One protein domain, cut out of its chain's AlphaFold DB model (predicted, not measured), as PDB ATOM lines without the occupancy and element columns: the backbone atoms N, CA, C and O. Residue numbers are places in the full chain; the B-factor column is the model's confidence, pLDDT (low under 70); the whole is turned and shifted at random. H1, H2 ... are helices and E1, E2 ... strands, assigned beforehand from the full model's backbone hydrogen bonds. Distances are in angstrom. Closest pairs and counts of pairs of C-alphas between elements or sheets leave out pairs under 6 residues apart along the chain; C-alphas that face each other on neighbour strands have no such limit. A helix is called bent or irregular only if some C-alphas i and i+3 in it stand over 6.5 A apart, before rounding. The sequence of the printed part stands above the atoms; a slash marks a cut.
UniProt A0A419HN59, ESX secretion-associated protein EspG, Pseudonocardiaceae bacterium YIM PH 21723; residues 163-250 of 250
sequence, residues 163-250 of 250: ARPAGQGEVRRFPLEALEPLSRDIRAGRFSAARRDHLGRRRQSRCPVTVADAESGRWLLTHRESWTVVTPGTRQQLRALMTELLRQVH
ATOM      1  N   ALA A 163      26.872  40.149  -4.824       94.31
ATOM      2  CA  ALA A 163      28.037  40.260  -5.695       94.31
ATOM      3  C   ALA A 163      28.764  41.588  -5.414       94.31
ATOM      4  O   ALA A 163      28.251  42.666  -5.706       94.31
ATOM      5  N   ARG A 164      29.960  41.511  -4.823       95.75
ATOM      6  CA  ARG A 164      30.842  42.656  -4.564       95.75
ATOM      7  C   ARG A 164      32.273  42.310  -4.981       95.75
ATOM      8  O   ARG A 164      32.688  41.164  -4.771       95.75
ATOM      9  N   PRO A 165      33.028  43.258  -5.567       96.69
ATOM     10  CA  PRO A 165      34.450  43.059  -5.813       96.69
ATOM     11  C   PRO A 165      35.206  42.966  -4.484       96.69
ATOM     12  O   PRO A 165      34.702  43.380  -3.438       96.69
ATOM     13  N   ALA A 166      36.426  42.435  -4.516       97.81
ATOM     14  CA  ALA A 166      37.304  42.477  -3.353       97.81
ATOM     15  C   ALA A 166      37.689  43.928  -3.012       97.81
ATOM     16  O   ALA A 166      37.764  44.784  -3.892       97.81
ATOM     17  N   GLY A 167      37.927  44.174  -1.726       96.38
ATOM     18  CA  GLY A 167      38.381  45.442  -1.183       96.38
ATOM     19  C   GLY A 167      39.679  45.911  -1.828       96.38
ATOM     20  O   GLY A 167      40.592  45.117  -2.052       96.38
ATOM     21  N   GLN A 168      39.769  47.205  -2.115       94.38
ATOM     22  CA  GLN A 168      40.987  47.821  -2.628       94.38
ATOM     23  C   GLN A 168      41.940  48.132  -1.467       94.38
ATOM     24  O   GLN A 168      41.718  49.069  -0.703       94.38
ATOM     25  N   GLY A 169      42.996  47.332  -1.312       94.69
ATOM     26  CA  GLY A 169      44.093  47.623  -0.390       94.69
ATOM     27  C   GLY A 169      44.840  46.383   0.088       94.69
ATOM     28  O   GLY A 169      44.734  45.302  -0.486       94.69
ATOM     29  N   GLU A 170      45.627  46.565   1.143       96.25
ATOM     30  CA  GLU A 170      46.547  45.552   1.654       96.25
ATOM     31  C   GLU A 170      45.996  44.821   2.880       96.25
ATOM     32  O   GLU A 170      45.097  45.295   3.578       96.25
ATOM     33  N   VAL A 171      46.587  43.663   3.169       97.06
ATOM     34  CA  VAL A 171      46.308  42.925   4.400       97.06
ATOM     35  C   VAL A 171      46.817  43.726   5.596       97.06
ATOM     36  O   VAL A 171      47.994  44.073   5.666       97.06
ATOM     37  N   ARG A 172      45.947  43.976   6.576       97.00
ATOM     38  CA  ARG A 172      46.290  44.692   7.811       97.00
ATOM     39  C   ARG A 172      45.968  43.863   9.045       97.00
ATOM     40  O   ARG A 172      45.076  43.016   9.030       97.00
ATOM     41  N   ARG A 173      46.713  44.105  10.123       96.44
ATOM     42  CA  ARG A 173      46.492  43.490  11.436       96.44
ATOM     43  C   ARG A 173      46.123  44.573  12.434       96.44
ATOM     44  O   ARG A 173      46.780  45.608  12.476       96.44
ATOM     45  N   PHE A 174      45.106  44.302  13.234       95.50
ATOM     46  CA  PHE A 174      44.638  45.193  14.287       95.50
ATOM     47  C   PHE A 174      44.556  44.419  15.602       95.50
ATOM     48  O   PHE A 174      44.225  43.229  15.559       95.50
ATOM     49  N   PRO A 175      44.814  45.054  16.756       95.25
ATOM     50  CA  PRO A 175      44.427  44.494  18.047       95.25
ATOM     51  C   PRO A 175      42.934  44.143  18.049       95.25
ATOM     52  O   PRO A 175      42.136  44.823  17.394       95.25
ATOM     53  N   LEU A 176      42.549  43.061  18.727       89.38
ATOM     54  CA  LEU A 176      41.163  42.578  18.719       89.38
ATOM     55  C   LEU A 176      40.188  43.654  19.226       89.38
ATOM     56  O   LEU A 176      39.171  43.923  18.585       89.38
ATOM     57  N   GLU A 177      40.558  44.322  20.313       91.19
ATOM     58  CA  GLU A 177      39.808  45.385  20.977       91.19
ATOM     59  C   GLU A 177      39.556  46.604  20.078       91.19
ATOM     60  O   GLU A 177      38.544  47.284  20.231       91.19
ATOM     61  N   ALA A 178      40.423  46.854  19.092       90.75
ATOM     62  CA  ALA A 178      40.283  47.991  18.186       90.75
ATOM     63  C   ALA A 178      39.126  47.817  17.185       90.75
ATOM     64  O   ALA A 178      38.612  48.805  16.664       90.75
ATOM     65  N   LEU A 179      38.717  46.574  16.898       87.12
ATOM     66  CA  LEU A 179      37.670  46.266  15.917       87.12
ATOM     67  C   LEU A 179      36.385  45.712  16.540       87.12
ATOM     68  O   LEU A 179      35.398  45.557  15.819       87.12
ATOM     69  N   GLU A 180      36.352  45.434  17.847       81.31
ATOM     70  CA  GLU A 180      35.142  44.927  18.505       81.31
ATOM     71  C   GLU A 180      33.910  45.823  18.297       81.31
ATOM     72  O   GLU A 180      32.872  45.272  17.912       81.31
ATOM     73  N   PRO A 181      33.981  47.162  18.466       80.56
ATOM     74  CA  PRO A 181      32.816  48.021  18.256       80.56
ATOM     75  C   PRO A 181      32.300  47.934  16.817       80.56
ATOM     76  O   PRO A 181      31.111  47.742  16.592       80.56
ATOM     77  N   LEU A 182      33.216  47.961  15.844       76.00
ATOM     78  CA  LEU A 182      32.888  47.907  14.418       76.00
ATOM     79  C   LEU A 182      32.272  46.562  14.024       76.00
ATOM     80  O   LEU A 182      31.360  46.511  13.206       76.00
ATOM     81  N   SER A 183      32.730  45.464  14.626       72.00
ATOM     82  CA  SER A 183      32.246  44.118  14.300       72.00
ATOM     83  C   SER A 183      30.757  43.899  14.586       72.00
ATOM     84  O   SER A 183      30.160  43.005  13.988       72.00
ATOM     85  N   ARG A 184      30.156  44.700  15.478       70.94
ATOM     86  CA  ARG A 184      28.730  44.614  15.826       70.94
ATOM     87  C   ARG A 184      27.832  45.300  14.799       70.94
ATOM     88  O   ARG A 184      26.722  44.832  14.577       70.94
ATOM     89  N   ASP A 185      28.339  46.346  14.151       69.31
ATOM     90  CA  ASP A 185      27.571  47.177  13.215       69.31
ATOM     91  C   ASP A 185      27.774  46.770  11.747       69.31
ATOM     92  O   ASP A 185      27.010  47.166  10.861       69.31
ATOM     93  N   ILE A 186      28.790  45.948  11.462       71.12
ATOM     94  CA  ILE A 186      29.055  45.438  10.116       71.12
ATOM     95  C   ILE A 186      27.960  44.434   9.718       71.12
ATOM     96  O   ILE A 186      27.999  43.254  10.059       71.12
ATOM     97  N   ARG A 187      27.008  44.894   8.902       70.25
ATOM     98  CA  ARG A 187      25.901  44.090   8.340       70.25
ATOM     99  C   ARG A 187      26.313  43.058   7.277       70.25
ATOM    100  O   ARG A 187      25.460  42.451   6.640       70.25
ATOM    101  N   ALA A 188      27.600  42.861   7.019       77.62
ATOM    102  CA  ALA A 188      28.052  42.163   5.813       77.62
ATOM    103  C   ALA A 188      28.270  40.647   5.968       77.62
ATOM    104  O   ALA A 188      28.425  39.947   4.968       77.62
ATOM    105  N   GLY A 189      28.131  40.119   7.185       94.25
ATOM    106  CA  GLY A 189      27.881  38.703   7.440       94.25
ATOM    107  C   GLY A 189      28.941  38.011   8.291       94.25
ATOM    108  O   GLY A 189      30.086  38.443   8.391       94.25
ATOM    109  N   ARG A 190      28.559  36.893   8.905       95.94
ATOM    110  CA  ARG A 190      29.419  36.081   9.770       95.94
ATOM    111  C   ARG A 190      29.175  34.609   9.508       95.94
ATOM    112  O   ARG A 190      28.030  34.177   9.488       95.94
ATOM    113  N   PHE A 191      30.252  33.842   9.388       97.75
ATOM    114  CA  PHE A 191      30.253  32.413   9.094       97.75
ATOM    115  C   PHE A 191      30.947  31.654  10.224       97.75
ATOM    116  O   PHE A 191      32.015  32.042  10.701       97.75
ATOM    117  N   SER A 192      30.337  30.560  10.658       97.88
ATOM    118  CA  SER A 192      30.865  29.608  11.634       97.88
ATOM    119  C   SER A 192      30.664  28.190  11.115       97.88
ATOM    120  O   SER A 192      29.812  27.960  10.259       97.88
ATOM    121  N   ALA A 193      31.425  27.239  11.649       98.38
ATOM    122  CA  ALA A 193      31.208  25.819  11.409       98.38
ATOM    123  C   ALA A 193      30.914  25.093  12.717       98.38
ATOM    124  O   ALA A 193      31.400  25.493  13.779       98.38
ATOM    125  N   ALA A 194      30.173  23.996  12.642       98.44
ATOM    126  CA  ALA A 194      30.065  23.052  13.740       98.44
ATOM    127  C   ALA A 194      29.965  21.611  13.240       98.44
ATOM    128  O   ALA A 194      29.594  21.340  12.099       98.44
ATOM    129  N   ARG A 195      30.332  20.679  14.117       98.25
ATOM    130  CA  ARG A 195      30.228  19.240  13.898       98.25
ATOM    131  C   ARG A 195      29.601  18.586  15.114       98.25
ATOM    132  O   ARG A 195      29.917  18.949  16.249       98.25
ATOM    133  N   ARG A 196      28.743  17.602  14.886       97.81
ATOM    134  CA  ARG A 196      28.205  16.738  15.929       97.81
ATOM    135  C   ARG A 196      28.921  15.393  15.902       97.81
ATOM    136  O   ARG A 196      29.094  14.800  14.838       97.81
ATOM    137  N   ASP A 197      29.368  14.926  17.063       95.56
ATOM    138  CA  ASP A 197      29.953  13.590  17.194       95.56
ATOM    139  C   ASP A 197      28.873  12.494  17.295       95.56
ATOM    140  O   ASP A 197      27.672  12.767  17.353       95.56
ATOM    141  N   HIS A 198      29.302  11.230  17.318       94.19
ATOM    142  CA  HIS A 198      28.406  10.073  17.426       94.19
ATOM    143  C   HIS A 198      27.641  10.009  18.762       94.19
ATOM    144  O   HIS A 198      26.641   9.305  18.857       94.19
ATOM    145  N   LEU A 199      28.085  10.752  19.783       95.88
ATOM    146  CA  LEU A 199      27.408  10.889  21.077       95.88
ATOM    147  C   LEU A 199      26.441  12.080  21.090       95.88
ATOM    148  O   LEU A 199      25.863  12.401  22.128       95.88
ATOM    149  N   GLY A 200      26.276  12.765  19.957       93.94
ATOM    150  CA  GLY A 200      25.398  13.914  19.819       93.94
ATOM    151  C   GLY A 200      25.990  15.231  20.326       93.94
ATOM    152  O   GLY A 200      25.281  16.241  20.297       93.94
ATOM    153  N   ARG A 201      27.256  15.270  20.760       96.19
ATOM    154  CA  ARG A 201      27.890  16.494  21.275       96.19
ATOM    155  C   ARG A 201      28.286  17.390  20.110       96.19
ATOM    156  O   ARG A 201      28.934  16.940  19.167       96.19
ATOM    157  N   ARG A 202      27.918  18.669  20.187       96.75
ATOM    158  CA  ARG A 202      28.225  19.674  19.162       96.75
ATOM    159  C   ARG A 202      29.534  20.393  19.494       96.75
ATOM    160  O   ARG A 202      29.677  20.941  20.583       96.75
ATOM    161  N   ARG A 203      30.478  20.415  18.551       97.88
ATOM    162  CA  ARG A 203      31.736  21.175  18.599       97.88
ATOM    163  C   ARG A 203      31.693  22.280  17.552       97.88
ATOM    164  O   ARG A 203      31.381  22.002  16.401       97.88
ATOM    165  N   GLN A 204      32.007  23.509  17.940       97.75
ATOM    166  CA  GLN A 204      31.973  24.677  17.056       97.75
ATOM    167  C   GLN A 204      33.388  25.192  16.762       97.75
ATOM    168  O   GLN A 204      34.283  25.081  17.601       97.75
ATOM    169  N   SER A 205      33.581  25.768  15.573       97.38
ATOM    170  CA  SER A 205      34.818  26.443  15.179       97.38
ATOM    171  C   SER A 205      35.112  27.607  16.124       97.38
ATOM    172  O   SER A 205      34.202  28.366  16.464       97.38
ATOM    173  N   ARG A 206      36.378  27.792  16.505       94.31
ATOM    174  CA  ARG A 206      36.773  28.812  17.495       94.31
ATOM    175  C   ARG A 206      36.774  30.225  16.920       94.31
ATOM    176  O   ARG A 206      36.417  31.173  17.611       94.31
ATOM    177  N   CYS A 207      37.181  30.361  15.662       92.75
ATOM    178  CA  CYS A 207      37.428  31.653  15.032       92.75
ATOM    179  C   CYS A 207      36.497  31.827  13.831       92.75
ATOM    180  O   CYS A 207      36.875  31.397  12.742       92.75
ATOM    181  N   PRO A 208      35.298  32.413  13.996       95.12
ATOM    182  CA  PRO A 208      34.398  32.664  12.878       95.12
ATOM    183  C   PRO A 208      35.020  33.633  11.869       95.12
ATOM    184  O   PRO A 208      35.914  34.417  12.199       95.12
ATOM    185  N   VAL A 209      34.516  33.582  10.640       96.06
ATOM    186  CA  VAL A 209      34.909  34.487   9.557       96.06
ATOM    187  C   VAL A 209      33.844  35.559   9.428       96.06
ATOM    188  O   VAL A 209      32.673  35.236   9.228       96.06
ATOM    189  N   THR A 210      34.244  36.820   9.517       95.94
ATOM    190  CA  THR A 210      33.352  37.961   9.306       95.94
ATOM    191  C   THR A 210      33.632  38.559   7.932       95.94
ATOM    192  O   THR A 210      34.784  38.689   7.518       95.94
ATOM    193  N   VAL A 211      32.575  38.903   7.209       96.50
ATOM    194  CA  VAL A 211      32.625  39.579   5.915       96.50
ATOM    195  C   VAL A 211      32.159  41.014   6.128       96.50
ATOM    196  O   VAL A 211      31.158  41.249   6.798       96.50
ATOM    197  N   ALA A 212      32.907  41.968   5.583       95.06
ATOM    198  CA  ALA A 212      32.620  43.395   5.623       95.06
ATOM    199  C   ALA A 212      32.516  43.934   4.193       95.06
ATOM    200  O   ALA A 212      33.501  43.922   3.467       95.06
ATOM    201  N   ASP A 213      31.349  44.414   3.778       94.00
ATOM    202  CA  ASP A 213      31.163  45.065   2.484       94.00
ATOM    203  C   ASP A 213      31.211  46.579   2.721       94.00
ATOM    204  O   ASP A 213      30.367  47.131   3.425       94.00
ATOM    205  N   ALA A 214      32.227  47.232   2.160       92.25
ATOM    206  CA  ALA A 214      32.431  48.676   2.205       92.25
ATOM    207  C   ALA A 214      32.348  49.267   0.790       92.25
ATOM    208  O   ALA A 214      32.326  48.535  -0.204       92.25
ATOM    209  N   GLU A 215      32.360  50.597   0.679       92.38
ATOM    210  CA  GLU A 215      32.436  51.284  -0.622       92.38
ATOM    211  C   GLU A 215      33.673  50.859  -1.426       92.38
ATOM    212  O   GLU A 215      33.593  50.668  -2.638       92.38
ATOM    213  N   SER A 216      34.795  50.611  -0.741       94.50
ATOM    214  CA  SER A 216      36.043  50.133  -1.349       94.50
ATOM    215  C   SER A 216      36.015  48.664  -1.785       94.50
ATOM    216  O   SER A 216      36.992  48.194  -2.368       94.50
ATOM    217  N   GLY A 217      34.932  47.930  -1.506       95.75
ATOM    218  CA  GLY A 217      34.751  46.512  -1.820       95.75
ATOM    219  C   GLY A 217      34.596  45.626  -0.580       95.75
ATOM    220  O   GLY A 217      34.399  46.095   0.540       95.75
ATOM    221  N   ARG A 218      34.664  44.309  -0.795       96.62
ATOM    222  CA  ARG A 218      34.534  43.281   0.242       96.62
ATOM    223  C   ARG A 218      35.844  43.035   0.975       96.62
ATOM    224  O   ARG A 218      36.865  42.760   0.351       96.62
ATOM    225  N   TRP A 219      35.781  42.980   2.291       97.06
ATOM    226  CA  TRP A 219      36.870  42.645   3.196       97.06
ATOM    227  C   TRP A 219      36.499  41.423   4.035       97.06
ATOM    228  O   TRP A 219      35.329  41.183   4.332       97.06
ATOM    229  N   LEU A 220      37.497  40.630   4.417       96.88
ATOM    230  CA  LEU A 220      37.344  39.497   5.325       96.88
ATOM    231  C   LEU A 220      38.109  39.800   6.600       96.88
ATOM    232  O   LEU A 220      39.269  40.213   6.552       96.88
ATOM    233  N   LEU A 221      37.448  39.570   7.725       96.00
ATOM    234  CA  LEU A 221      37.994  39.733   9.055       96.00
ATOM    235  C   LEU A 221      38.095  38.346   9.685       96.00
ATOM    236  O   LEU A 221      37.097  37.635   9.836       96.00
ATOM    237  N   THR A 222      39.311  37.957  10.050       94.88
ATOM    238  CA  THR A 222      39.569  36.709  10.774       94.88
ATOM    239  C   THR A 222      40.197  37.019  12.114       94.88
ATOM    240  O   THR A 222      41.273  37.622  12.174       94.88
ATOM    241  N   HIS A 223      39.541  36.572  13.178       91.50
ATOM    242  CA  HIS A 223      40.025  36.750  14.538       91.50
ATOM    243  C   HIS A 223      41.026  35.649  14.904       91.50
ATOM    244  O   HIS A 223      40.828  34.464  14.616       91.50
ATOM    245  N   ARG A 224      42.114  36.055  15.545       88.50
ATOM    246  CA  ARG A 224      43.088  35.224  16.256       88.50
ATOM    247  C   ARG A 224      43.172  35.740  17.691       88.50
ATOM    248  O   ARG A 224      42.606  36.785  17.988       88.50
ATOM    249  N   GLU A 225      43.854  35.000  18.561       87.62
ATOM    250  CA  GLU A 225      43.814  35.179  20.023       87.62
ATOM    251  C   GLU A 225      43.864  36.644  20.490       87.62
ATOM    252  O   GLU A 225      43.016  37.036  21.284       87.62
ATOM    253  N   SER A 226      44.769  37.469  19.953       91.38
ATOM    254  CA  SER A 226      44.873  38.897  20.307       91.38
ATOM    255  C   SER A 226      44.854  39.862  19.116       91.38
ATOM    256  O   SER A 226      45.034  41.066  19.290       91.38
ATOM    257  N   TRP A 227      44.621  39.371  17.896       94.88
ATOM    258  CA  TRP A 227      44.598  40.217  16.702       94.88
ATOM    259  C   TRP A 227      43.536  39.797  15.695       94.88
ATOM    260  O   TRP A 227      43.227  38.620  15.512       94.88
ATOM    261  N   THR A 228      43.033  40.778  14.960       95.00
ATOM    262  CA  THR A 228      42.174  40.585  13.797       95.00
ATOM    263  C   THR A 228      42.966  40.889  12.536       95.00
ATOM    264  O   THR A 228      43.605  41.936  12.419       95.00
ATOM    265  N   VAL A 229      42.929  39.964  11.581       96.00
ATOM    266  CA  VAL A 229      43.499  40.165  10.246       96.00
ATOM    267  C   VAL A 229      42.382  40.598   9.309       96.00
ATOM    268  O   VAL A 229      41.372  39.905   9.207       96.00
ATOM    269  N   VAL A 230      42.584  41.727   8.637       96.88
ATOM    270  CA  VAL A 230      41.683  42.287   7.630       96.88
ATOM    271  C   VAL A 230      42.349  42.117   6.272       96.88
ATOM    272  O   VAL A 230      43.464  42.589   6.069       96.88
ATOM    273  N   THR A 231      41.692  41.426   5.347       97.69
ATOM    274  CA  THR A 231      42.201  41.162   3.990       97.69
ATOM    275  C   THR A 231      41.143  41.525   2.954       97.69
ATOM    276  O   THR A 231      39.955  41.372   3.250       97.69
ATOM    277  N   PRO A 232      41.523  41.946   1.732       98.06
ATOM    278  CA  PRO A 232      40.605  41.931   0.599       98.06
ATOM    279  C   PRO A 232      39.878  40.589   0.523       98.06
ATOM    280  O   PRO A 232      40.464  39.542   0.803       98.06
ATOM    281  N   GLY A 233      38.589  40.627   0.211       97.25
ATOM    282  CA  GLY A 233      37.695  39.485   0.306       97.25
ATOM    283  C   GLY A 233      37.293  38.913  -1.030       97.25
ATOM    284  O   GLY A 233      36.138  39.008  -1.441       97.25
ATOM    285  N   THR A 234      38.246  38.266  -1.695       97.56
ATOM    286  CA  THR A 234      37.937  37.475  -2.888       97.56
ATOM    287  C   THR A 234      37.102  36.241  -2.522       97.56
ATOM    288  O   THR A 234      37.199  35.692  -1.420       97.56
ATOM    289  N   ARG A 235      36.315  35.730  -3.481       97.12
ATOM    290  CA  ARG A 235      35.570  34.466  -3.306       97.12
ATOM    291  C   ARG A 235      36.498  33.281  -3.010       97.12
ATOM    292  O   ARG A 235      36.112  32.378  -2.272       97.12
ATOM    293  N   GLN A 236      37.715  33.286  -3.560       97.44
ATOM    294  CA  GLN A 236      38.715  32.245  -3.314       97.44
ATOM    295  C   GLN A 236      39.227  32.280  -1.869       97.44
ATOM    296  O   GLN A 236      39.271  31.236  -1.220       97.44
ATOM    297  N   GLN A 237      39.555  33.463  -1.341       97.62
ATOM    298  CA  GLN A 237      39.976  33.613   0.057       97.62
ATOM    299  C   GLN A 237      38.856  33.225   1.023       97.62
ATOM    300  O   GLN A 237      39.104  32.479   1.967       97.62
ATOM    301  N   LEU A 238      37.616  33.650   0.759       97.75
ATOM    302  CA  LEU A 238      36.476  33.260   1.587       97.75
ATOM    303  C   LEU A 238      36.277  31.736   1.589       97.75
ATOM    304  O   LEU A 238      36.143  31.139   2.655       97.75
ATOM    305  N   ARG A 239      36.354  31.083   0.421       98.19
ATOM    306  CA  ARG A 239      36.310  29.615   0.320       98.19
ATOM    307  C   ARG A 239      37.413  28.947   1.144       98.19
ATOM    308  O   ARG A 239      37.132  27.974   1.843       98.19
ATOM    309  N   ALA A 240      38.645  29.454   1.078       98.06
ATOM    310  CA  ALA A 240      39.767  28.914   1.845       98.06
ATOM    311  C   ALA A 240      39.531  29.041   3.361       98.06
ATOM    312  O   ALA A 240      39.699  28.069   4.095       98.06
ATOM    313  N   LEU A 241      39.055  30.198   3.823       97.81
ATOM    314  CA  LEU A 241      38.740  30.417   5.235       97.81
ATOM    315  C   LEU A 241      37.582  29.538   5.724       97.81
ATOM    316  O   LEU A 241      37.653  28.991   6.819       97.81
ATOM    317  N   MET A 242      36.536  29.345   4.919       98.00
ATOM    318  CA  MET A 242      35.420  28.459   5.273       98.00
ATOM    319  C   MET A 242      35.828  26.983   5.290       98.00
ATOM    320  O   MET A 242      35.347  26.220   6.124       98.00
ATOM    321  N   THR A 243      36.762  26.588   4.423       98.06
ATOM    322  CA  THR A 243      37.381  25.255   4.471       98.06
ATOM    323  C   THR A 243      38.137  25.068   5.787       98.06
ATOM    324  O   THR A 243      38.001  24.038   6.446       98.06
ATOM    325  N   GLU A 244      38.872  26.092   6.222       97.75
ATOM    326  CA  GLU A 244      39.571  26.089   7.507       97.75
ATOM    327  C   GLU A 244      38.608  26.031   8.706       97.75
ATOM    328  O   GLU A 244      38.898  25.336   9.680       97.75
ATOM    329  N   LEU A 245      37.438  26.683   8.641       97.75
ATOM    330  CA  LEU A 245      36.402  26.548   9.676       97.75
ATOM    331  C   LEU A 245      35.944  25.094   9.834       97.75
ATOM    332  O   LEU A 245      35.866  24.600  10.959       97.75
ATOM    333  N   LEU A 246      35.663  24.406   8.722       97.56
ATOM    334  CA  LEU A 246      35.264  22.996   8.748       97.56
ATOM    335  C   LEU A 246      36.387  22.118   9.305       97.56
ATOM    336  O   LEU A 246      36.130  21.247  10.133       97.56
ATOM    337  N   ARG A 247      37.644  22.386   8.933       97.25
ATOM    338  CA  ARG A 247      38.805  21.650   9.450       97.25
ATOM    339  C   ARG A 247      38.945  21.753  10.975       97.25
ATOM    340  O   ARG A 247      39.360  20.787  11.600       97.25
ATOM    341  N   GLN A 248      38.582  22.884  11.583       96.75
ATOM    342  CA  GLN A 248      38.655  23.075  13.043       96.75
ATOM    343  C   GLN A 248      37.666  22.216  13.839       96.75
ATOM    344  O   GLN A 248      37.850  22.046  15.044       96.75
ATOM    345  N   VAL A 249      36.597  21.730  13.201       96.88
ATOM    346  CA  VAL A 249      35.547  20.939  13.862       96.88
ATOM    347  C   VAL A 249      35.609  19.457  13.509       96.88
ATOM    348  O   VAL A 249      34.793  18.688  14.017       96.88
ATOM    349  N   HIS A 250      36.566  19.055  12.666       89.62
ATOM    350  CA  HIS A 250      36.845  17.655  12.364       89.62
ATOM    351  C   HIS A 250      37.482  16.936  13.553       89.62
ATOM    352  O   HIS A 250      36.990  15.816  13.825       89.62
TER     353      HIS A 250
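This is residues 163 to 250 of the 250 residues of the protein "ESX secretion-associated protein EspG" of Pseudonocardiaceae bacterium YIM PH 21723 (UniProt A0A419HN59). A curled, strongly twisted sheet of six strands has one helix on each face, and its E2 and E3 hairpin reaches far along the longest axis. H2 packs along one face, mostly on E2, while the irregular H1 crosses the opposite face slantwise over E6. The 88 printed residues hold, in chain order, E1, H1, E2, E3, E4, E5, E6 and H2; the sheet's order is E1, E6, E5, E4, E2, E3, antiparallel throughout, and the class is mixed, helices and strands. The whole is compact, with a radius of gyration of the C-alphas of 13.9 A, yet elongated, spanning 46 by 29 by 20 A.

Residues 163 to 171 come before E1, residues 172 to 175, which begins at C-alpha 172 at (46.290, 44.692, 7.811). H1 is residues 176 to 185, 15.4 A long, and irregular: C-alphas 178 and 181 are 7.5 A apart. E2, residues 190 to 196, is 20.3 A long, from C-alpha 190 at (29.419, 36.081, 9.770). E3 is residues 202 to 204, 6.6 A; E4 residues 209 to 214, 16.2 A; E5 residues 217 to 223, 19.8 A; and E6 residues 227 to 232, 16.7 A. H2, residues 235 to 247, is 18.4 A long and ends at C-alpha 247 at (38.805, 21.650, 9.450).

The edge strand E1 is antiparallel to E6, with N 172 and O 230 2.9 A apart. E4, E5 and E6 form a meander, each strand the antiparallel neighbour of the one before; N 222 and O 229 are 3.0 A apart, and N 212 and O 219 2.8 A. E2 is staggered: residues 190 to 191 pair with E4, with N 191 and O 209 2.8 A apart, and residues 194 to 196 pair with the other edge strand, E3, with N 195 and O 203 2.8 A apart. H1 is on the sheet at a height of 9.3 A, over E6 and only just over E5 and E4, with 3 C-alphas each; its closest C-alpha pair with E6 is Leu 176 and Trp 227, 4.6 A. On the opposite face H2 is at a height of 7.8 A, over E4 and along it at 4 degrees on the local plane; the closest C-alphas of H2 and E2 are those of Leu 245 and Ala 193, 5.5 A. In H2 every O i to N i+4 pair is within hydrogen-bond range; in H1 2 of 6 are, beside 5 of 7 O i to N i+3 pairs.

The two C-alphas farthest apart, those of Leu 199 and Glu 215, are 46.1 A apart. The printed part has no cut and ends at the chain's last residue, 250. The seven links between named elements are tight. The mean pLDDT of the printed part is 93.4, and residue 185 is the one under 70.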